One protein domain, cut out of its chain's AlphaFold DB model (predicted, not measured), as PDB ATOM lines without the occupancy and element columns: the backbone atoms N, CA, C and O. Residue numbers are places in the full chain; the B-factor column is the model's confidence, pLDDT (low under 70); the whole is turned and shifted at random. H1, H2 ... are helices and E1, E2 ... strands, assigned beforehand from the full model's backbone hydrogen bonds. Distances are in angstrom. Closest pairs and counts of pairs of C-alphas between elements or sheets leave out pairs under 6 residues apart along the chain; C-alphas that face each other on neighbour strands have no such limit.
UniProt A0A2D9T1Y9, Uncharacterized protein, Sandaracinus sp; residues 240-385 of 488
ATOM      1  N   ALA A 240      19.803 -50.498  51.189       60.03
ATOM      2  CA  ALA A 240      20.393 -49.390  51.933       60.03
ATOM      3  C   ALA A 240      19.653 -48.094  51.584       60.03
ATOM      4  O   ALA A 240      19.734 -47.604  50.458       60.03
ATOM      5  N   THR A 241      18.924 -47.550  52.562       69.00
ATOM      6  CA  THR A 241      18.242 -46.257  52.439       69.00
ATOM      7  C   THR A 241      19.251 -45.181  52.026       69.00
ATOM      8  O   THR A 241      20.262 -45.033  52.724       69.00
ATOM      9  N   PRO A 242      19.001 -44.440  50.930       79.56
ATOM     10  CA  PRO A 242      19.926 -43.422  50.465       79.56
ATOM     11  C   PRO A 242      20.108 -42.325  51.516       79.56
ATOM     12  O   PRO A 242      19.162 -41.933  52.210       79.56
ATOM     13  N   ARG A 243      21.346 -41.848  51.650       87.94
ATOM     14  CA  ARG A 243      21.705 -40.718  52.514       87.94
ATOM     15  C   ARG A 243      22.071 -39.519  51.667       87.94
ATOM     16  O   ARG A 243      22.711 -39.695  50.645       87.94
ATOM     17  N   LEU A 244      21.696 -38.326  52.100       90.62
ATOM     18  CA  LEU A 244      21.982 -37.081  51.409       90.62
ATOM     19  C   LEU A 244      23.124 -36.333  52.086       90.62
ATOM     20  O   LEU A 244      23.065 -36.030  53.278       90.62
ATOM     21  N   LEU A 245      24.135 -35.999  51.297       90.81
ATOM     22  CA  LEU A 245      25.135 -34.996  51.616       90.81
ATOM     23  C   LEU A 245      24.904 -33.777  50.728       90.81
ATOM     24  O   LEU A 245      24.957 -33.889  49.508       90.81
ATOM     25  N   VAL A 246      24.717 -32.608  51.332       91.81
ATOM     26  CA  VAL A 246      24.673 -31.345  50.594       91.81
ATOM     27  C   VAL A 246      26.015 -30.621  50.732       91.81
ATOM     28  O   VAL A 246      26.489 -30.352  51.849       91.81
ATOM     29  N   LEU A 247      26.621 -30.337  49.580       88.88
ATOM     30  CA  LEU A 247      27.812 -29.517  49.395       88.88
ATOM     31  C   LEU A 247      27.394 -28.166  48.827       88.88
ATOM     32  O   LEU A 247      26.556 -28.095  47.934       88.88
ATOM     33  N   VAL A 248      27.969 -27.102  49.367       88.44
ATOM     34  CA  VAL A 248      27.687 -25.727  48.964       88.44
ATOM     35  C   VAL A 248      29.041 -25.072  48.735       88.44
ATOM     36  O   VAL A 248      29.849 -25.014  49.662       88.44
ATOM     37  N   GLU A 249      29.301 -24.672  47.496       85.75
ATOM     38  CA  GLU A 249      30.613 -24.266  46.989       85.75
ATOM     39  C   GLU A 249      30.527 -22.861  46.380       85.75
ATOM     40  O   GLU A 249      29.543 -22.535  45.718       85.75
ATOM     41  N   ASP A 250      31.563 -22.046  46.598       83.06
ATOM     42  CA  ASP A 250      31.768 -20.749  45.927       83.06
ATOM     43  C   ASP A 250      30.630 -19.712  46.103       83.06
ATOM     44  O   ASP A 250      30.395 -18.858  45.245       83.06
ATOM     45  N   MET A 251      29.913 -19.766  47.234       85.44
ATOM     46  CA  MET A 251      28.808 -18.842  47.539       85.44
ATOM     47  C   MET A 251      29.269 -17.384  47.733       85.44
ATOM     48  O   MET A 251      30.385 -17.161  48.209       85.44
ATOM     49  N   PRO A 252      28.394 -16.394  47.446       80.00
ATOM     50  CA  PRO A 252      28.639 -14.992  47.771       80.00
ATOM     51  C   PRO A 252      28.936 -14.757  49.258       80.00
ATOM     52  O   PRO A 252      28.437 -15.462  50.142       80.00
ATOM     53  N   GLU A 253      29.708 -13.707  49.532       77.38
ATOM     54  CA  GLU A 253      29.936 -13.221  50.891       77.38
ATOM     55  C   GLU A 253      28.602 -12.772  51.516       77.38
ATOM     56  O   GLU A 253      27.829 -12.048  50.895       77.38
ATOM     57  N   GLY A 254      28.300 -13.237  52.733       79.75
ATOM     58  CA  GLY A 254      27.027 -12.957  53.418       79.75
ATOM     59  C   GLY A 254      25.932 -14.020  53.247       79.75
ATOM     60  O   GLY A 254      24.902 -13.937  53.918       79.75
ATOM     61  N   VAL A 255      26.151 -15.055  52.426       87.50
ATOM     62  CA  VAL A 255      25.247 -16.214  52.350       87.50
ATOM     63  C   VAL A 255      25.515 -17.193  53.496       87.50
ATOM     64  O   VAL A 255      26.615 -17.727  53.650       87.50
ATOM     65  N   ASP A 256      24.480 -17.493  54.279       90.81
ATOM     66  CA  ASP A 256      24.503 -18.540  55.294       90.81
ATOM     67  C   ASP A 256      24.407 -19.918  54.622       90.81
ATOM     68  O   ASP A 256      23.336 -20.464  54.337       90.81
ATOM     69  N   VAL A 257      25.578 -20.505  54.394       91.25
ATOM     70  CA  VAL A 257      25.746 -21.846  53.829       91.25
ATOM     71  C   VAL A 257      25.007 -22.927  54.635       91.25
ATOM     72  O   VAL A 257      24.545 -23.914  54.054       91.25
ATOM     73  N   ALA A 258      24.884 -22.782  55.958       89.50
ATOM     74  CA  ALA A 258      24.184 -23.758  56.791       89.50
ATOM     75  C   ALA A 258      22.666 -23.680  56.586       89.50
ATOM     76  O   ALA A 258      22.004 -24.722  56.521       89.50
ATOM     77  N   ALA A 259      22.125 -22.475  56.408       89.88
ATOM     78  CA  ALA A 259      20.722 -22.276  56.064       89.88
ATOM     79  C   ALA A 259      20.391 -22.842  54.672       89.88
ATOM     80  O   ALA A 259      19.447 -23.627  54.548       89.88
ATOM     81  N   VAL A 260      21.202 -22.539  53.648       89.81
ATOM     82  CA  VAL A 260      21.031 -23.083  52.282       89.81
ATOM     83  C   VAL A 260      21.037 -24.611  52.299       89.81
ATOM     84  O   VAL A 260      20.145 -25.262  51.751       89.81
ATOM     85  N   ARG A 261      22.014 -25.199  52.995       92.88
ATOM     86  CA  ARG A 261      22.122 -26.647  53.188       92.88
ATOM     87  C   ARG A 261      20.865 -27.239  53.816       92.88
ATOM     88  O   ARG A 261      20.313 -28.193  53.276       92.88
ATOM     89  N   THR A 262      20.422 -26.668  54.935       92.38
ATOM     90  CA  THR A 262      19.252 -27.148  55.683       92.38
ATOM     91  C   THR A 262      18.012 -27.156  54.795       92.38
ATOM     92  O   THR A 262      17.274 -28.136  54.780       92.38
ATOM     93  N   ARG A 263      17.818 -26.114  53.978       91.25
ATOM     94  CA  ARG A 263      16.682 -26.027  53.053       91.25
ATOM     95  C   ARG A 263      16.689 -27.103  51.978       91.25
ATOM     96  O   ARG A 263      15.657 -27.722  51.725       91.25
ATOM     97  N   ILE A 264      17.846 -27.386  51.391       90.06
ATOM     98  CA  ILE A 264      17.972 -28.463  50.400       90.06
ATOM     99  C   ILE A 264      17.722 -29.823  51.050       90.06
ATOM    100  O   ILE A 264      17.029 -30.654  50.467       90.06
ATOM    101  N   GLU A 265      18.239 -30.050  52.259       93.25
ATOM    102  CA  GLU A 265      17.998 -31.285  53.011       93.25
ATOM    103  C   GLU A 265      16.505 -31.471  53.335       93.25
ATOM    104  O   GLU A 265      15.956 -32.548  53.092       93.25
ATOM    105  N   GLU A 266      15.824 -30.423  53.810       92.19
ATOM    106  CA  GLU A 266      14.379 -30.427  54.080       92.19
ATOM    107  C   GLU A 266      13.556 -30.728  52.823       92.19
ATOM    108  O   GLU A 266      12.612 -31.524  52.866       92.19
ATOM    109  N   ARG A 267      13.903 -30.102  51.695       89.00
ATOM    110  CA  ARG A 267      13.221 -30.319  50.419       89.00
ATOM    111  C   ARG A 267      13.451 -31.729  49.894       89.00
ATOM    112  O   ARG A 267      12.496 -32.429  49.585       89.00
ATOM    113  N   ALA A 268      14.697 -32.183  49.846       89.69
ATOM    114  CA  ALA A 268      15.036 -33.514  49.356       89.69
ATOM    115  C   ALA A 268      14.394 -34.627  50.197       89.69
ATOM    116  O   ALA A 268      13.984 -35.664  49.669       89.69
ATOM    117  N   GLN A 269      14.259 -34.404  51.506       90.50
ATOM    118  CA  GLN A 269      13.535 -35.303  52.394       90.50
ATOM    119  C   GLN A 269      12.032 -35.343  52.085       90.50
ATOM    120  O   GLN A 269      11.431 -36.416  52.164       90.50
ATOM    121  N   ARG A 270      11.430 -34.197  51.758       90.31
ATOM    122  CA  ARG A 270      10.003 -34.059  51.443       90.31
ATOM    123  C   ARG A 270       9.654 -34.634  50.072       90.31
ATOM    124  O   ARG A 270       8.738 -35.442  49.974       90.31
ATOM    125  N   ASP A 271      10.414 -34.249  49.055       87.56
ATOM    126  CA  ASP A 271      10.081 -34.482  47.647       87.56
ATOM    127  C   ASP A 271      10.640 -35.826  47.151       87.56
ATOM    128  O   ASP A 271      10.052 -36.478  46.292       87.56
ATOM    129  N   HIS A 272      11.760 -36.280  47.729       85.94
ATOM    130  CA  HIS A 272      12.512 -37.447  47.245       85.94
ATOM    131  C   HIS A 272      12.823 -38.481  48.337       85.94
ATOM    132  O   HIS A 272      13.536 -39.454  48.091       85.94
ATOM    133  N   SER A 273      12.300 -38.304  49.557       88.19
ATOM    134  CA  SER A 273      12.540 -39.204  50.700       88.19
ATOM    135  C   SER A 273      14.023 -39.408  51.062       88.19
ATOM    136  O   SER A 273      14.373 -40.384  51.738       88.19
ATOM    137  N   LEU A 274      14.903 -38.488  50.655       88.94
ATOM    138  CA  LEU A 274      16.337 -38.558  50.923       88.94
ATOM    139  C   LEU A 274      16.643 -38.069  52.341       88.94
ATOM    140  O   LEU A 274      16.343 -36.934  52.695       88.94
ATOM    141  N   ARG A 275      17.277 -38.922  53.155       90.56
ATOM    142  CA  ARG A 275      17.606 -38.589  54.550       90.56
ATOM    143  C   ARG A 275      18.985 -37.953  54.653       90.56
ATOM    144  O   ARG A 275      19.934 -38.602  54.211       90.56
ATOM    145  N   PRO A 276      19.158 -36.803  55.320       91.81
ATOM    146  CA  PRO A 276      20.479 -36.214  55.495       91.81
ATOM    147  C   PRO A 276      21.433 -37.157  56.243       91.81
ATOM    148  O   PRO A 276      21.024 -38.020  57.039       91.81
ATOM    149  N   VAL A 277      22.729 -37.006  55.967       90.12
ATOM    150  CA  VAL A 277      23.791 -37.627  56.763       90.12
ATOM    151  C   VAL A 277      23.699 -37.083  58.195       90.12
ATOM    152  O   VAL A 277      23.661 -35.869  58.375       90.12
ATOM    153  N   PRO A 278      23.687 -37.940  59.237       90.56
ATOM    154  CA  PRO A 278      23.618 -37.468  60.618       90.56
ATOM    155  C   PRO A 278      24.757 -36.499  60.954       90.56
ATOM    156  O   PRO A 278      25.913 -36.794  60.648       90.56
ATOM    157  N   THR A 279      24.453 -35.408  61.663       89.31
ATOM    158  CA  THR A 279      25.413 -34.344  62.017       89.31
ATOM    159  C   THR A 279      26.705 -34.896  62.617       89.31
ATOM    160  O   THR A 279      27.782 -34.623  62.105       89.31
ATOM    161  N   ARG A 280      26.616 -35.799  63.605       90.69
ATOM    162  CA  ARG A 280      27.797 -36.437  64.225       90.69
ATOM    163  C   ARG A 280      28.657 -37.227  63.236       90.69
ATOM    164  O   ARG A 280      29.868 -37.324  63.409       90.69
ATOM    165  N   THR A 281      28.041 -37.858  62.237       90.62
ATOM    166  CA  THR A 281      28.760 -38.597  61.190       90.62
ATOM    167  C   THR A 281      29.459 -37.624  60.247       90.62
ATOM    168  O   THR A 281      30.620 -37.843  59.908       90.62
ATOM    169  N   ARG A 282      28.775 -36.534  59.880       89.94
ATOM    170  CA  ARG A 282      29.326 -35.452  59.063       89.94
ATOM    171  C   ARG A 282      30.513 -34.775  59.750       89.94
ATOM    172  O   ARG A 282      31.583 -34.758  59.166       89.94
ATOM    173  N   GLU A 283      30.365 -34.338  60.999       91.38
ATOM    174  CA  GLU A 283      31.428 -33.692  61.790       91.38
ATOM    175  C   GLU A 283      32.677 -34.577  61.910       91.38
ATOM    176  O   GLU A 283      33.807 -34.120  61.748       91.38
ATOM    177  N   ARG A 284      32.491 -35.882  62.152       91.62
ATOM    178  CA  ARG A 284      33.604 -36.844  62.192       91.62
ATOM    179  C   ARG A 284      34.304 -36.963  60.844       91.62
ATOM    180  O   ARG A 284      35.527 -37.061  60.812       91.62
ATOM    181  N   ALA A 285      33.548 -36.983  59.750       89.50
ATOM    182  CA  ALA A 285      34.119 -37.025  58.413       89.50
ATOM    183  C   ALA A 285      34.831 -35.709  58.063       89.50
ATOM    184  O   ALA A 285      35.942 -35.749  57.550       89.50
ATOM    185  N   GLU A 286      34.272 -34.554  58.422       91.19
ATOM    186  CA  GLU A 286      34.908 -33.242  58.257       91.19
ATOM    187  C   GLU A 286      36.225 -33.146  59.044       91.19
ATOM    188  O   GLU A 286      37.222 -32.677  58.503       91.19
ATOM    189  N   ALA A 287      36.294 -33.684  60.267       92.50
ATOM    190  CA  ALA A 287      37.544 -33.759  61.031       92.50
ATOM    191  C   ALA A 287      38.611 -34.643  60.351       92.50
ATOM    192  O   ALA A 287      39.812 -34.361  60.407       92.50
ATOM    193  N   LEU A 288      38.186 -35.716  59.682       90.12
ATOM    194  CA  LEU A 288      39.075 -36.566  58.892       90.12
ATOM    195  C   LEU A 288      39.572 -35.841  57.630       90.12
ATOM    196  O   LEU A 288      40.778 -35.824  57.390       90.12
ATOM    197  N   VAL A 289      38.688 -35.149  56.900       88.75
ATOM    198  CA  VAL A 289      39.063 -34.270  55.773       88.75
ATOM    199  C   VAL A 289      40.074 -33.210  56.221       88.75
ATOM    200  O   VAL A 289      41.145 -33.103  55.631       88.75
ATOM    201  N   ALA A 290      39.779 -32.483  57.302       90.19
ATOM    202  CA  ALA A 290      40.623 -31.405  57.820       90.19
ATOM    203  C   ALA A 290      42.003 -31.894  58.289       90.19
ATOM    204  O   ALA A 290      42.996 -31.187  58.151       90.19
ATOM    205  N   SER A 291      42.084 -33.118  58.817       90.69
ATOM    206  CA  SER A 291      43.362 -33.739  59.188       90.69
ATOM    207  C   SER A 291      44.092 -34.400  58.013       90.69
ATOM    208  O   SER A 291      45.186 -34.936  58.205       90.69
ATOM    209  N   GLY A 292      43.502 -34.380  56.812       89.56
ATOM    210  CA  GLY A 292      44.044 -35.012  55.616       89.56
ATOM    211  C   GLY A 292      44.062 -36.536  55.700       89.56
ATOM    212  O   GLY A 292      44.954 -37.152  55.136       89.56
ATOM    213  N   ARG A 293      43.141 -37.169  56.435       88.50
ATOM    214  CA  ARG A 293      43.135 -38.623  56.691       88.50
ATOM    215  C   ARG A 293      41.823 -39.247  56.249       88.50
ATOM    216  O   ARG A 293      40.769 -38.647  56.393       88.50
ATOM    217  N   THR A 294      41.846 -40.493  55.786       83.25
ATOM    218  CA  THR A 294      40.609 -41.231  55.451       83.25
ATOM    219  C   THR A 294      40.007 -41.983  56.636       83.25
ATOM    220  O   THR A 294      38.834 -42.350  56.606       83.25
ATOM    221  N   ARG A 295      40.785 -42.205  57.702       86.44
ATOM    222  CA  ARG A 295      40.344 -42.872  58.935       86.44
ATOM    223  C   ARG A 295      41.105 -42.362  60.154       86.44
ATOM    224  O   ARG A 295      42.243 -41.904  60.042       86.44
ATOM    225  N   ALA A 296      40.492 -42.494  61.329       86.56
ATOM    226  CA  ALA A 296      41.125 -42.128  62.592       86.56
ATOM    227  C   ALA A 296      42.420 -42.932  62.797       86.56
ATOM    228  O   ALA A 296      42.436 -44.148  62.617       86.56
ATOM    229  N   GLY A 297      43.519 -42.242  63.122       86.75
ATOM    230  CA  GLY A 297      44.845 -42.855  63.260       86.75
ATOM    231  C   GLY A 297      45.505 -43.299  61.945       86.75
ATOM    232  O   GLY A 297      46.618 -43.811  61.983       86.75
ATOM    233  N   GLY A 298      44.865 -43.092  60.787       86.81
ATOM    234  CA  GLY A 298      45.448 -43.379  59.474       86.81
ATOM    235  C   GLY A 298      46.566 -42.403  59.080       86.81
ATOM    236  O   GLY A 298      46.749 -41.384  59.758       86.81
ATOM    237  N   PRO A 299      47.309 -42.695  57.997       88.19
ATOM    238  CA  PRO A 299      48.313 -41.778  57.466       88.19
ATOM    239  C   PRO A 299      47.667 -40.484  56.959       88.19
ATOM    240  O   PRO A 299      46.487 -40.469  56.606       88.19
ATOM    241  N   VAL A 300      48.457 -39.407  56.924       90.38
ATOM    242  CA  VAL A 300      48.088 -38.188  56.196       90.38
ATOM    243  C   VAL A 300      48.268 -38.461  54.708       90.38
ATOM    244  O   VAL A 300      49.302 -38.981  54.283       90.38
ATOM    245  N   CYS A 301      47.235 -38.151  53.943       86.81
ATOM    246  CA  CYS A 301      47.150 -38.424  52.527       86.81
ATOM    247  C   CYS A 301      47.866 -37.350  51.717       86.81
ATOM    248  O   CYS A 301      47.915 -36.184  52.104       86.81
ATOM    249  N   ALA A 302      48.407 -37.754  50.574       85.25
ATOM    250  CA  ALA A 302      49.142 -36.899  49.664       85.25
ATOM    251  C   ALA A 302      48.227 -35.831  49.047       85.25
ATOM    252  O   ALA A 302      48.665 -34.705  48.828       85.25
ATOM    253  N   ALA A 303      46.952 -36.171  48.820       84.81
ATOM    254  CA  ALA A 303      45.871 -35.206  48.661       84.81
ATOM    255  C   ALA A 303      44.819 -35.398  49.764       84.81
ATOM    256  O   ALA A 303      44.520 -36.541  50.132       84.81
ATOM    257  N   PRO A 304      44.231 -34.311  50.292       82.12
ATOM    258  CA  PRO A 304      43.188 -34.424  51.298       82.12
ATOM    259  C   PRO A 304      41.977 -35.183  50.723       82.12
ATOM    260  O   PRO A 304      41.559 -34.916  49.594       82.12
ATOM    261  N   PRO A 305      41.396 -36.141  51.469       82.62
ATOM    262  CA  PRO A 305      40.163 -36.791  51.047       82.62
ATOM    263  C   PRO A 305      39.009 -35.792  51.015       82.62
ATOM    264  O   PRO A 305      38.964 -34.854  51.805       82.62
ATOM    265  N   THR A 306      38.034 -36.023  50.140       83.56
ATOM    266  CA  THR A 306      36.821 -35.201  50.089       83.56
ATOM    267  C   THR A 306      35.751 -35.737  51.040       83.56
ATOM    268  O   THR A 306      35.735 -36.914  51.404       83.56
ATOM    269  N   LEU A 307      34.807 -34.885  51.437       85.44
ATOM    270  CA  LEU A 307      33.708 -35.301  52.311       85.44
ATOM    271  C   LEU A 307      32.840 -36.427  51.692       85.44
ATOM    272  O   LEU A 307      32.570 -37.405  52.398       85.44
ATOM    273  N   PRO A 308      32.478 -36.389  50.386       82.12
ATOM    274  CA  PRO A 308      31.830 -37.517  49.713       82.12
ATOM    275  C   PRO A 308      32.635 -38.813  49.755       82.12
ATOM    276  O   PRO A 308      32.046 -39.882  49.862       82.12
ATOM    277  N   TRP A 309      33.968 -38.736  49.688       77.19
ATOM    278  CA  TRP A 309      34.831 -39.915  49.730       77.19
ATOM    279  C   TRP A 309      34.746 -40.628  51.078       77.19
ATOM    280  O   TRP A 309      34.524 -41.836  51.141       77.19
ATOM    281  N   ILE A 310      34.883 -39.875  52.172       81.69
ATOM    282  CA  ILE A 310      34.860 -40.445  53.524       81.69
ATOM    283  C   ILE A 310      33.479 -41.017  53.855       81.69
ATOM    284  O   ILE A 310      33.376 -42.081  54.461       81.69
ATOM    285  N   LEU A 311      32.414 -40.320  53.454       81.75
ATOM    286  CA  LEU A 311      31.039 -40.728  53.744       81.75
ATOM    287  C   LEU A 311      30.516 -41.816  52.794       81.75
ATOM    288  O   LEU A 311      29.650 -42.599  53.183       81.75
ATOM    289  N   GLY A 312      31.025 -41.865  51.560       74.00
ATOM    290  CA  GLY A 312      30.580 -42.778  50.507       74.00
ATOM    291  C   GLY A 312      31.111 -44.205  50.644       74.00
ATOM    292  O   GLY A 312      30.547 -45.117  50.041       74.00
ATOM    293  N   ALA A 313      32.145 -44.431  51.463       66.56
ATOM    294  CA  ALA A 313      32.713 -45.755  51.712       66.56
ATOM    295  C   ALA A 313      31.661 -46.724  52.303       66.56
ATOM    296  O   ALA A 313      31.433 -46.777  53.512       66.56
ATOM    297  N   GLY A 314      30.991 -47.493  51.436       56.12
ATOM    298  CA  GLY A 314      29.998 -48.509  51.804       56.12
ATOM    299  C   GLY A 314      28.565 -48.004  52.024       56.12
ATOM    300  O   GLY A 314      27.739 -48.760  52.542       56.12
ATOM    301  N   GLN A 315      28.241 -46.762  51.644       65.62
ATOM    302  CA  GLN A 315      26.889 -46.203  51.767       65.62
ATOM    303  C   GLN A 315      26.289 -45.849  50.405       65.62
ATOM    304  O   GLN A 315      26.997 -45.466  49.479       65.62
ATOM    305  N   ASN A 316      24.961 -45.932  50.306       75.50
ATOM    306  CA  ASN A 316      24.215 -45.359  49.192       75.50
ATOM    307  C   ASN A 316      24.108 -43.832  49.391       75.50
ATOM    308  O   ASN A 316      23.079 -43.326  49.840       75.50
ATOM    309  N   LEU A 317      25.215 -43.113  49.188       83.56
ATOM    310  CA  LEU A 317      25.299 -41.673  49.429       83.56
ATOM    311  C   LEU A 317      24.942 -40.897  48.155       83.56
ATOM    312  O   LEU A 317      25.634 -40.995  47.148       83.56
ATOM    313  N   VAL A 318      23.883 -40.103  48.221       87.56
ATOM    314  CA  VAL A 318      23.516 -39.075  47.247       87.56
ATOM    315  C   VAL A 318      24.180 -37.765  47.661       87.56
ATOM    316  O   VAL A 318      24.140 -37.380  48.829       87.56
ATOM    317  N   VAL A 319      24.798 -37.083  46.707       89.00
ATOM    318  CA  VAL A 319      25.460 -35.794  46.880       89.00
ATOM    319  C   VAL A 319      24.709 -34.759  46.058       89.00
ATOM    320  O   VAL A 319      24.589 -34.913  44.843       89.00
ATOM    321  N   ALA A 320      24.223 -33.720  46.725       91.94
ATOM    322  CA  ALA A 320      23.705 -32.518  46.094       91.94
ATOM    323  C   ALA A 320      24.774 -31.428  46.178       91.94
ATOM    324  O   ALA A 320      25.156 -31.035  47.281       91.94
ATOM    325  N   THR A 321      25.264 -30.953  45.040       90.19
ATOM    326  CA  THR A 321      26.256 -29.879  44.977       90.19
ATOM    327  C   THR A 321      25.594 -28.604  44.488       90.19
ATOM    328  O   THR A 321      25.102 -28.549  43.364       90.19
ATOM    329  N   VAL A 322      25.611 -27.580  45.333       89.81
ATOM    330  CA  VAL A 322      25.207 -26.215  45.004       89.81
ATOM    331  C   VAL A 322      26.455 -25.433  44.649       89.81
ATOM    332  O   VAL A 322      27.352 -25.314  45.485       89.81
ATOM    333  N   ARG A 323      26.513 -24.900  43.434       88.19
ATOM    334  CA  ARG A 323      27.643 -24.099  42.956       88.19
ATOM    335  C   ARG A 323      27.147 -22.755  42.489       88.19
ATOM    336  O   ARG A 323      26.192 -22.703  41.718       88.19
ATOM    337  N   HIS A 324      27.801 -21.706  42.957       85.00
ATOM    338  CA  HIS A 324      27.590 -20.354  42.479       85.00
ATOM    339  C   HIS A 324      28.764 -19.967  41.589       85.00
ATOM    340  O   HIS A 324      29.924 -20.071  41.976       85.00
ATOM    341  N   GLU A 325      28.455 -19.564  40.369       82.50
ATOM    342  CA  GLU A 325      29.441 -19.206  39.364       82.50
ATOM    343  C   GLU A 325      29.080 -17.817  38.852       82.50
ATOM    344  O   GLU A 325      27.950 -17.582  38.436       82.50
ATOM    345  N   CYS A 326      30.038 -16.893  38.877       77.94
ATOM    346  CA  CYS A 326      29.874 -15.603  38.227       77.94
ATOM    347  C   CYS A 326      30.884 -15.454  37.104       77.94
ATOM    348  O   CYS A 326      32.063 -15.768  37.278       77.94
ATOM    349  N   GLY A 327      30.427 -14.899  35.993       76.69
ATOM    350  CA  GLY A 327      31.270 -14.474  34.891       76.69
ATOM    351  C   GLY A 327      30.940 -13.048  34.486       76.69
ATOM    352  O   GLY A 327      29.850 -12.537  34.752       76.69
ATOM    353  N   GLU A 328      31.888 -12.402  33.822       70.19
ATOM    354  CA  GLU A 328      31.570 -11.197  33.066       70.19
ATOM    355  C   GLU A 328      30.651 -11.588  31.910       70.19
ATOM    356  O   GLU A 328      30.913 -12.553  31.183       70.19
ATOM    357  N   VAL A 329      29.556 -10.848  31.750       66.19
ATOM    358  CA  VAL A 329      28.718 -10.970  30.567       66.19
ATOM    359  C   VAL A 329      29.561 -10.484  29.409       66.19
ATOM    360  O   VAL A 329      29.976  -9.324  29.342       66.19
ATOM    361  N   LEU A 330      29.840 -11.402  28.501       54.97
ATOM    362  CA  LEU A 330      30.526 -11.075  27.275       54.97
ATOM    363  C   LEU A 330      29.499 -10.544  26.279       54.97
ATOM    364  O   LEU A 330      28.451 -11.160  26.070       54.97
ATOM    365  N   ASN A 331      29.802  -9.417  25.637       53.06
ATOM    366  CA  ASN A 331      29.024  -8.988  24.482       53.06
ATOM    367  C   ASN A 331      29.237  -9.978  23.320       53.06
ATOM    368  O   ASN A 331      30.106 -10.854  23.359       53.06
ATOM    369  N   GLN A 332      28.479  -9.829  22.233       47.69
ATOM    370  CA  GLN A 332      28.612 -10.692  21.047       47.69
ATOM    371  C   GLN A 332      30.015 -10.625  20.386       47.69
ATOM    372  O   GLN A 332      30.337 -11.433  19.511       47.69
ATOM    373  N   GLY A 333      30.881  -9.712  20.842       44.12
ATOM    374  CA  GLY A 333      32.300  -9.589  20.507       44.12
ATOM    375  C   GLY A 333      33.276 -10.254  21.487       44.12
ATOM    376  O   GLY A 333      34.474 -10.054  21.328       44.12
ATOM    377  N   GLN A 334      32.803 -11.036  22.467       56.62
ATOM    378  CA  GLN A 334      33.610 -11.608  23.558       56.62
ATOM    379  C   GLN A 334      34.348 -10.571  24.422       56.62
ATOM    380  O   GLN A 334      35.251 -10.928  25.176       56.62
ATOM    381  N   GLN A 335      33.963  -9.298  24.343       49.72
ATOM    382  CA  GLN A 335      34.481  -8.276  25.240       49.72
ATOM    383  C   GLN A 335      33.624  -8.222  26.508       49.72
ATOM    384  O   GLN A 335      32.397  -8.351  26.415       49.72
ATOM    385  N   PRO A 336      34.242  -8.006  27.680       56.00
ATOM    386  CA  PRO A 336      33.512  -7.753  28.911       56.00
ATOM    387  C   PRO A 336      32.581  -6.557  28.736       56.00
ATOM    388  O   PRO A 336      33.017  -5.476  28.350       56.00
ATOM    389  N   THR A 337      31.299  -6.733  29.038       68.38
ATOM    390  CA  THR A 337      30.337  -5.616  29.096       68.38
ATOM    391  C   THR A 337      30.507  -4.765  30.355       68.38
ATOM    392  O   THR A 337      29.910  -3.699  30.462       68.38
ATOM    393  N   GLY A 338      31.285  -5.243  31.332       69.56
ATOM    394  CA  GLY A 338      31.292  -4.715  32.696       69.56
ATOM    395  C   GLY A 338      30.097  -5.189  33.533       69.56
ATOM    396  O   GLY A 338      30.111  -5.026  34.752       69.56
ATOM    397  N   GLU A 339      29.094  -5.826  32.918       70.69
ATOM    398  CA  GLU A 339      28.025  -6.509  33.637       70.69
ATOM    399  C   GLU A 339      28.513  -7.879  34.109       70.69
ATOM    400  O   GLU A 339      29.208  -8.610  33.397       70.69
ATOM    401  N   ARG A 340      28.139  -8.246  35.332       74.31
ATOM    402  CA  ARG A 340      28.464  -9.538  35.932       74.31
ATOM    403  C   ARG A 340      27.189 -10.366  35.999       74.31
ATOM    404  O   ARG A 340      26.242  -9.973  36.671       74.31
ATOM    405  N   SER A 341      27.178 -11.510  35.322       77.31
ATOM    406  CA  SER A 341      26.107 -12.496  35.451       77.31
ATOM    407  C   SER A 341      26.557 -13.556  36.440       77.31
ATOM    408  O   SER A 341      27.681 -14.059  36.366       77.31
ATOM    409  N   CYS A 342      25.689 -13.845  37.398       79.50
ATOM    410  CA  CYS A 342      25.896 -14.881  38.388       79.50
ATOM    411  C   CYS A 342      24.785 -15.910  38.254       79.50
ATOM    412  O   CYS A 342      23.613 -15.566  38.096       79.50
ATOM    413  N   HIS A 343      25.154 -17.181  38.334       84.44
ATOM    414  CA  HIS A 343      24.214 -18.277  38.229       84.44
ATOM    415  C   HIS A 343      24.486 -19.355  39.271       84.44
ATOM    416  O   HIS A 343      25.627 -19.640  39.637       84.44
ATOM    417  N   LEU A 344      23.412 -19.985  39.742       86.00
ATOM    418  CA  LEU A 344      23.467 -21.175  40.583       86.00
ATOM    419  C   LEU A 344      23.249 -22.435  39.759       86.00
ATOM    420  O   LEU A 344      22.423 -22.483  38.847       86.00
ATOM    421  N   SER A 345      23.946 -23.494  40.146       85.31
ATOM    422  CA  SER A 345      23.651 -24.857  39.719       85.31
ATOM    423  C   SER A 345      23.450 -25.753  40.936       85.31
ATOM    424  O   SER A 345      24.216 -25.676  41.893       85.31
ATOM    425  N   LEU A 346      22.436 -26.617  40.888       87.88
ATOM    426  CA  LEU A 346      22.186 -27.692  41.845       87.88
ATOM    427  C   LEU A 346      22.315 -29.024  41.109       87.88
ATOM    428  O   LEU A 346      21.470 -29.371  40.286       87.88
ATOM    429  N   LEU A 347      23.387 -29.750  41.407       86.06
ATOM    430  CA  LEU A 347      23.763 -30.982  40.723       86.06
ATOM    431  C   LEU A 347      23.603 -32.178  41.657       86.06
ATOM    432  O   LEU A 347      24.106 -32.155  42.781       86.06
ATOM    433  N   TRP A 348      22.967 -33.239  41.179       83.94
ATOM    434  CA  TRP A 348      22.772 -34.483  41.908       83.94
ATOM    435  C   TRP A 348      23.703 -35.565  41.377       83.94
ATOM    436  O   TRP A 348      23.830 -35.804  40.178       83.94
ATOM    437  N   SER A 349      24.362 -36.263  42.292       82.75
ATOM    438  CA  SER A 349      25.211 -37.403  41.956       82.75
ATOM    439  C   SER A 349      25.150 -38.465  43.043       82.75
ATOM    440  O   SER A 349      24.809 -38.175  44.190       82.75
ATOM    441  N   ARG A 350      25.492 -39.708  42.709       80.25
ATOM    442  CA  ARG A 350      25.724 -40.755  43.707       80.25
ATOM    443  C   ARG A 350      27.226 -40.842  43.970       80.25
ATOM    444  O   ARG A 350      28.019 -40.966  43.042       80.25
ATOM    445  N   ALA A 351      27.640 -40.745  45.230       74.81
ATOM    446  CA  ALA A 351      29.054 -40.772  45.581       74.81
ATOM    447  C   ALA A 351      29.673 -42.092  45.122       74.81
ATOM    448  O   ALA A 351      29.248 -43.171  45.538       74.81
ATOM    449  N   GLY A 352      30.682 -41.994  44.260       63.75
ATOM    450  CA  GLY A 352      31.386 -43.172  43.789       63.75
ATOM    451  C   GLY A 352      30.641 -43.993  42.732       63.75
ATOM    452  O   GLY A 352      31.014 -45.139  42.498       63.75
ATOM    453  N   SER A 353      29.596 -43.449  42.105       63.94
ATOM    454  CA  SER A 353      28.872 -44.110  41.019       63.94
ATOM    455  C   SER A 353      28.405 -43.098  39.968       63.94
ATOM    456  O   SER A 353      28.160 -41.932  40.273       63.94
ATOM    457  N   LYS A 354      28.279 -43.548  38.716       60.75
ATOM    458  CA  LYS A 354      27.596 -42.799  37.644       60.75
ATOM    459  C   LYS A 354      26.091 -43.075  37.602       60.75
ATOM    460  O   LYS A 354      25.390 -42.482  36.790       60.75
ATOM    461  N   ASP A 355      25.606 -43.980  38.448       67.19
ATOM    462  CA  ASP A 355      24.191 -44.312  38.550       67.19
ATOM    463  C   ASP A 355      23.353 -43.069  38.886       67.19
ATOM    464  O   ASP A 355      23.551 -42.429  39.924       67.19
ATOM    465  N   ARG A 356      22.410 -42.759  37.991       71.69
ATOM    466  CA  ARG A 356      21.435 -41.672  38.132       71.69
ATOM    467  C   ARG A 356      20.036 -42.169  38.488       71.69
ATOM    468  O   ARG A 356      19.131 -41.352  38.641       71.69
ATOM    469  N   GLU A 357      19.836 -43.478  38.612       74.56
ATOM    470  CA  GLU A 357      18.526 -44.051  38.897       74.56
ATOM    471  C   GLU A 357      17.986 -43.525  40.236       74.56
ATOM    472  O   GLU A 357      18.632 -43.603  41.289       74.56
ATOM    473  N   GLY A 358      16.785 -42.943  40.189       74.38
ATOM    474  CA  GLY A 358      16.112 -42.382  41.360       74.38
ATOM    475  C   GLY A 358      16.753 -41.114  41.936       74.38
ATOM    476  O   GLY A 358      16.409 -40.738  43.058       74.38
ATOM    477  N   LEU A 359      17.681 -40.465  41.220       81.00
ATOM    478  CA  LEU A 359      18.163 -39.131  41.589       81.00
ATOM    479  C   LEU A 359      17.178 -38.046  41.119       81.00
ATOM    480  O   LEU A 359      16.524 -38.233  40.092       81.00
ATOM    481  N   PRO A 360      17.076 -36.914  41.838       85.00
ATOM    482  CA  PRO A 360      16.358 -35.744  41.341       85.00
ATOM    483  C   PRO A 360      16.999 -35.164  40.074       85.00
ATOM    484  O   PRO A 360      18.173 -35.414  39.786       85.00
ATOM    485  N   ASP A 361      16.235 -34.344  39.351       83.25
ATOM    486  CA  ASP A 361      16.740 -33.625  38.184       83.25
ATOM    487  C   ASP A 361      17.728 -32.522  38.582       83.25
ATOM    488  O   ASP A 361      17.536 -31.795  39.567       83.25
ATOM    489  N   ASP A 362      18.787 -32.390  37.782       82.25
ATOM    490  CA  ASP A 362      19.756 -31.307  37.919       82.25
ATOM    491  C   ASP A 362      19.102 -29.973  37.552       82.25
ATOM    492  O   ASP A 362      18.249 -29.883  36.665       82.25
ATOM    493  N   ARG A 363      19.532 -28.909  38.227       81.81
ATOM    494  CA  ARG A 363      19.135 -27.540  37.903       81.81
ATOM    495  C   ARG A 363      20.372 -26.758  37.528       81.81
ATOM    496  O   ARG A 363      21.305 -26.653  38.319       81.81
ATOM    497  N   HIS A 364      20.367 -26.210  36.327       78.00
ATOM    498  CA  HIS A 364      21.494 -25.473  35.783       78.00
ATOM    499  C   HIS A 364      21.116 -24.021  35.573       78.00
ATOM    500  O   HIS A 364      19.985 -23.731  35.190       78.00
ATOM    501  N   ARG A 365      22.106 -23.145  35.757       73.44
ATOM    502  CA  ARG A 365      22.031 -21.730  35.390       73.44
ATOM    503  C   ARG A 365      20.766 -21.029  35.895       73.44
ATOM    504  O   ARG A 365      20.035 -20.416  35.128       73.44
ATOM    505  N   ILE A 366      20.505 -21.148  37.190       80.94
ATOM    506  CA  ILE A 366      19.473 -20.346  37.843       80.94
ATOM    507  C   ILE A 366      20.066 -18.952  38.023       80.94
ATOM    508  O   ILE A 366      21.025 -18.811  38.779       80.94
ATOM    509  N   ASP A 367      19.544 -17.957  37.313       79.38
ATOM    510  CA  ASP A 367      20.048 -16.585  37.399       79.38
ATOM    511  C   ASP A 367      19.925 -16.051  38.828       79.38
ATOM    512  O   ASP A 367      18.873 -16.179  39.465       79.38
ATOM    513  N   LEU A 368      20.995 -15.425  39.323       78.88
ATOM    514  CA  LEU A 368      20.950 -14.645  40.553       78.88
ATOM    515  C   LEU A 368      21.502 -13.242  40.387       78.88
ATOM    516  O   LEU A 368      22.467 -13.024  39.650       78.88
ATOM    517  N   PRO A 369      20.955 -12.297  41.172       75.38
ATOM    518  CA  PRO A 369      21.619 -11.031  41.413       75.38
ATOM    519  C   PRO A 369      23.039 -11.262  41.944       75.38
ATOM    520  O   PRO A 369      23.262 -12.137  42.780       75.38
ATOM    521  N   ALA A 370      23.986 -10.424  41.523       71.62
ATOM    522  CA  ALA A 370      25.363 -10.481  42.017       71.62
ATOM    523  C   ALA A 370      25.470 -10.276  43.544       71.62
ATOM    524  O   ALA A 370      26.418 -10.755  44.162       71.62
ATOM    525  N   GLU A 371      24.485  -9.604  44.148       75.69
ATOM    526  CA  GLU A 371      24.376  -9.343  45.591       75.69
ATOM    527  C   GLU A 371      23.345 -10.261  46.279       75.69
ATOM    528  O   GLU A 371      22.702  -9.875  47.253       75.69
ATOM    529  N   ALA A 372      23.121 -11.468  45.748       78.88
ATOM    530  CA  ALA A 372      22.144 -12.394  46.309       78.88
ATOM    531  C   ALA A 372      22.476 -12.787  47.758       78.88
ATOM    532  O   ALA A 372      23.550 -13.313  48.052       78.88
ATOM    533  N   ASP A 373      21.504 -12.590  48.648       84.75
ATOM    534  CA  ASP A 373      21.569 -13.050  50.029       84.75
ATOM    535  C   ASP A 373      21.068 -14.500  50.180       84.75
ATOM    536  O   ASP A 373      20.624 -15.160  49.235       84.75
ATOM    537  N   THR A 374      21.123 -15.015  51.410       85.69
ATOM    538  CA  THR A 374      20.659 -16.373  51.742       85.69
ATOM    539  C   THR A 374      19.222 -16.638  51.288       85.69
ATOM    540  O   THR A 374      18.919 -17.736  50.816       85.69
ATOM    541  N   ALA A 375      18.323 -15.662  51.440       84.06
ATOM    542  CA  ALA A 375      16.917 -15.827  51.093       84.06
ATOM    543  C   ALA A 375      16.732 -15.902  49.573       84.06
ATOM    544  O   ALA A 375      15.997 -16.770  49.100       84.06
ATOM    545  N   ALA A 376      17.444 -15.064  48.816       83.69
ATOM    546  CA  ALA A 376      17.454 -15.098  47.357       83.69
ATOM    547  C   ALA A 376      17.994 -16.434  46.822       83.69
ATOM    548  O   ALA A 376      17.375 -17.037  45.946       83.69
ATOM    549  N   VAL A 377      19.088 -16.947  47.400       84.44
ATOM    550  CA  VAL A 377      19.660 -18.260  47.050       84.44
ATOM    551  C   VAL A 377      18.660 -19.390  47.298       84.44
ATOM    552  O   VAL A 377      18.445 -20.230  46.424       84.44
ATOM    553  N   VAL A 378      18.014 -19.412  48.466       85.56
ATOM    554  CA  VAL A 378      17.008 -20.434  48.795       85.56
ATOM    555  C   VAL A 378      15.805 -20.344  47.856       85.56
ATOM    556  O   VAL A 378      15.406 -21.362  47.298       85.56
ATOM    557  N   ALA A 379      15.263 -19.147  47.625       84.12
ATOM    558  CA  ALA A 379      14.116 -18.951  46.739       84.12
ATOM    559  C   ALA A 379      14.421 -19.388  45.295       84.12
ATOM    560  O   ALA A 379      13.621 -20.090  44.672       84.12
ATOM    561  N   ALA A 380      15.606 -19.040  44.790       82.62
ATOM    562  CA  ALA A 380      16.086 -19.457  43.476       82.62
ATOM    563  C   ALA A 380      16.151 -20.991  43.375       82.62
ATOM    564  O   ALA A 380      15.624 -21.586  42.432       82.62
ATOM    565  N   LEU A 381      16.710 -21.646  44.395       80.44
ATOM    566  CA  LEU A 381      16.797 -23.104  44.470       80.44
ATOM    567  C   LEU A 381      15.441 -23.784  44.664       80.44
ATOM    568  O   LEU A 381      15.331 -24.956  44.313       80.44
ATOM    569  N   GLU A 382      14.426 -23.095  45.190       78.81
ATOM    570  CA  GLU A 382      13.069 -23.611  45.411       78.81
ATOM    571  C   GLU A 382      12.150 -23.474  44.184       78.81
ATOM    572  O   GLU A 382      11.281 -24.329  43.992       78.81
ATOM    573  N   SER A 383      12.402 -22.491  43.313       73.19
ATOM    574  CA  SER A 383      11.587 -22.175  42.126       73.19
ATOM    575  C   SER A 383      11.404 -23.351  41.144       73.19
ATOM    576  O   SER A 383      12.181 -24.307  41.139       73.19
ATOM    577  N   GLU A 384      10.348 -23.355  40.326       58.16
ATOM    578  CA  GLU A 384      10.196 -24.375  39.275       58.16
ATOM    579  C   GLU A 384      11.207 -24.142  38.141       58.16
ATOM    580  O   GLU A 384      11.541 -22.993  37.853       58.16
ATOM    581  N   PRO A 385      11.729 -25.207  37.500       53.22
ATOM    582  CA  PRO A 385      12.678 -25.050  36.408       53.22
ATOM    583  C   PRO A 385      12.028 -24.277  35.256       53.22
ATOM    584  O   PRO A 385      11.093 -24.758  34.616       53.22
TER     585      PRO A 385
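This is residues 240 to 385 of the 488 residues of an uncharacterized protein of Sandaracinus sp (UniProt A0A2D9T1Y9). A twisted sheet of four strands has the long hairpin E2 and E3 in its middle; helices H1 and H4 pack side by side on one face, while on the other face the short H3 packs over a small part of E1 and E2, with H2 packed on H3. The turn of the hairpin at residues 331 to 335 and the loop 291 to 306 lie at the two far ends of the longest axis. The printed part has 146 residues, with four named helices and four named strands in the order E1 H1 H2 H3 E2 E3 E4 H4. The sheet is mixed, in the order E1, E2, E3, E4, and the class is mixed, helices and strands. The whole is only just compact, close to loose, with a radius of gyration of the C-alphas of 17.2 A and spans of 53 by 37 by 29 A.

E1, residues 243 to 249, begins at C-alpha 243 (21.705, -40.718, 52.514). H1 is residues 257 to 272, 21.5 A long, H2 residues 279 to 290, 16.0 A, and H3 residues 307 to 312. E2, residues 317 to 330, is 38.1 A long, and E3, residues 336 to 350, is 37.0 A and bends by 86 degrees at residue 339. E4 is residues 363 to 368. H4, residues 374 to 382, ends at C-alpha 382 (13.069, -23.611, 45.411).

E1 and E2 are parallel, with N 245 and O 318 at 2.8 A; with H1, H2 and H3 between them they form a strand-helix-strand unit, parallel neighbours joined through helices. E2, E3 and E4 form a meander, each strand the antiparallel neighbour of the one before. In the hairpin E2 and E3, N 323 and O 345 are 2.9 A apart; in the hairpin E3 and E4, N 344 and O 366 are 2.8 A apart. H1 is on the sheet over E1, at a height over the sheet of 8.6 A; its closest C-alphas to E1 are those of Arg 261 and Val 246, 5.9 A. H4 is on the same face, over E3 and only just over E4, where 3 of its C-alphas fall. H1 touches H4 with residues 257 to 263 alone, at a shallow tilt of 20 degrees, the same way; their closest C-alphas, Val 260 and Val 378, are 5.9 A apart. H3 is on the opposite face, at a height over the sheet of 8.7 A. H2 is not on the sheet but touches H3 at a steep tilt of 58 degrees, opposite ways, the closest C-alphas being those of Ala 285 and Ile 310, 6.0 A. In H1, H2, H3 and H4 every O i to N i+4 pair is within hydrogen-bond range.

The two C-alphas farthest apart, Gly 297 and Gly 333, are 55.6 A from each other. The printed part has no cut. The links H2 to H3 and E3 to E4 are long. Mean pLDDT of the printed part is 81.2; it is under 70 at 21 residues, among them 329 to 338.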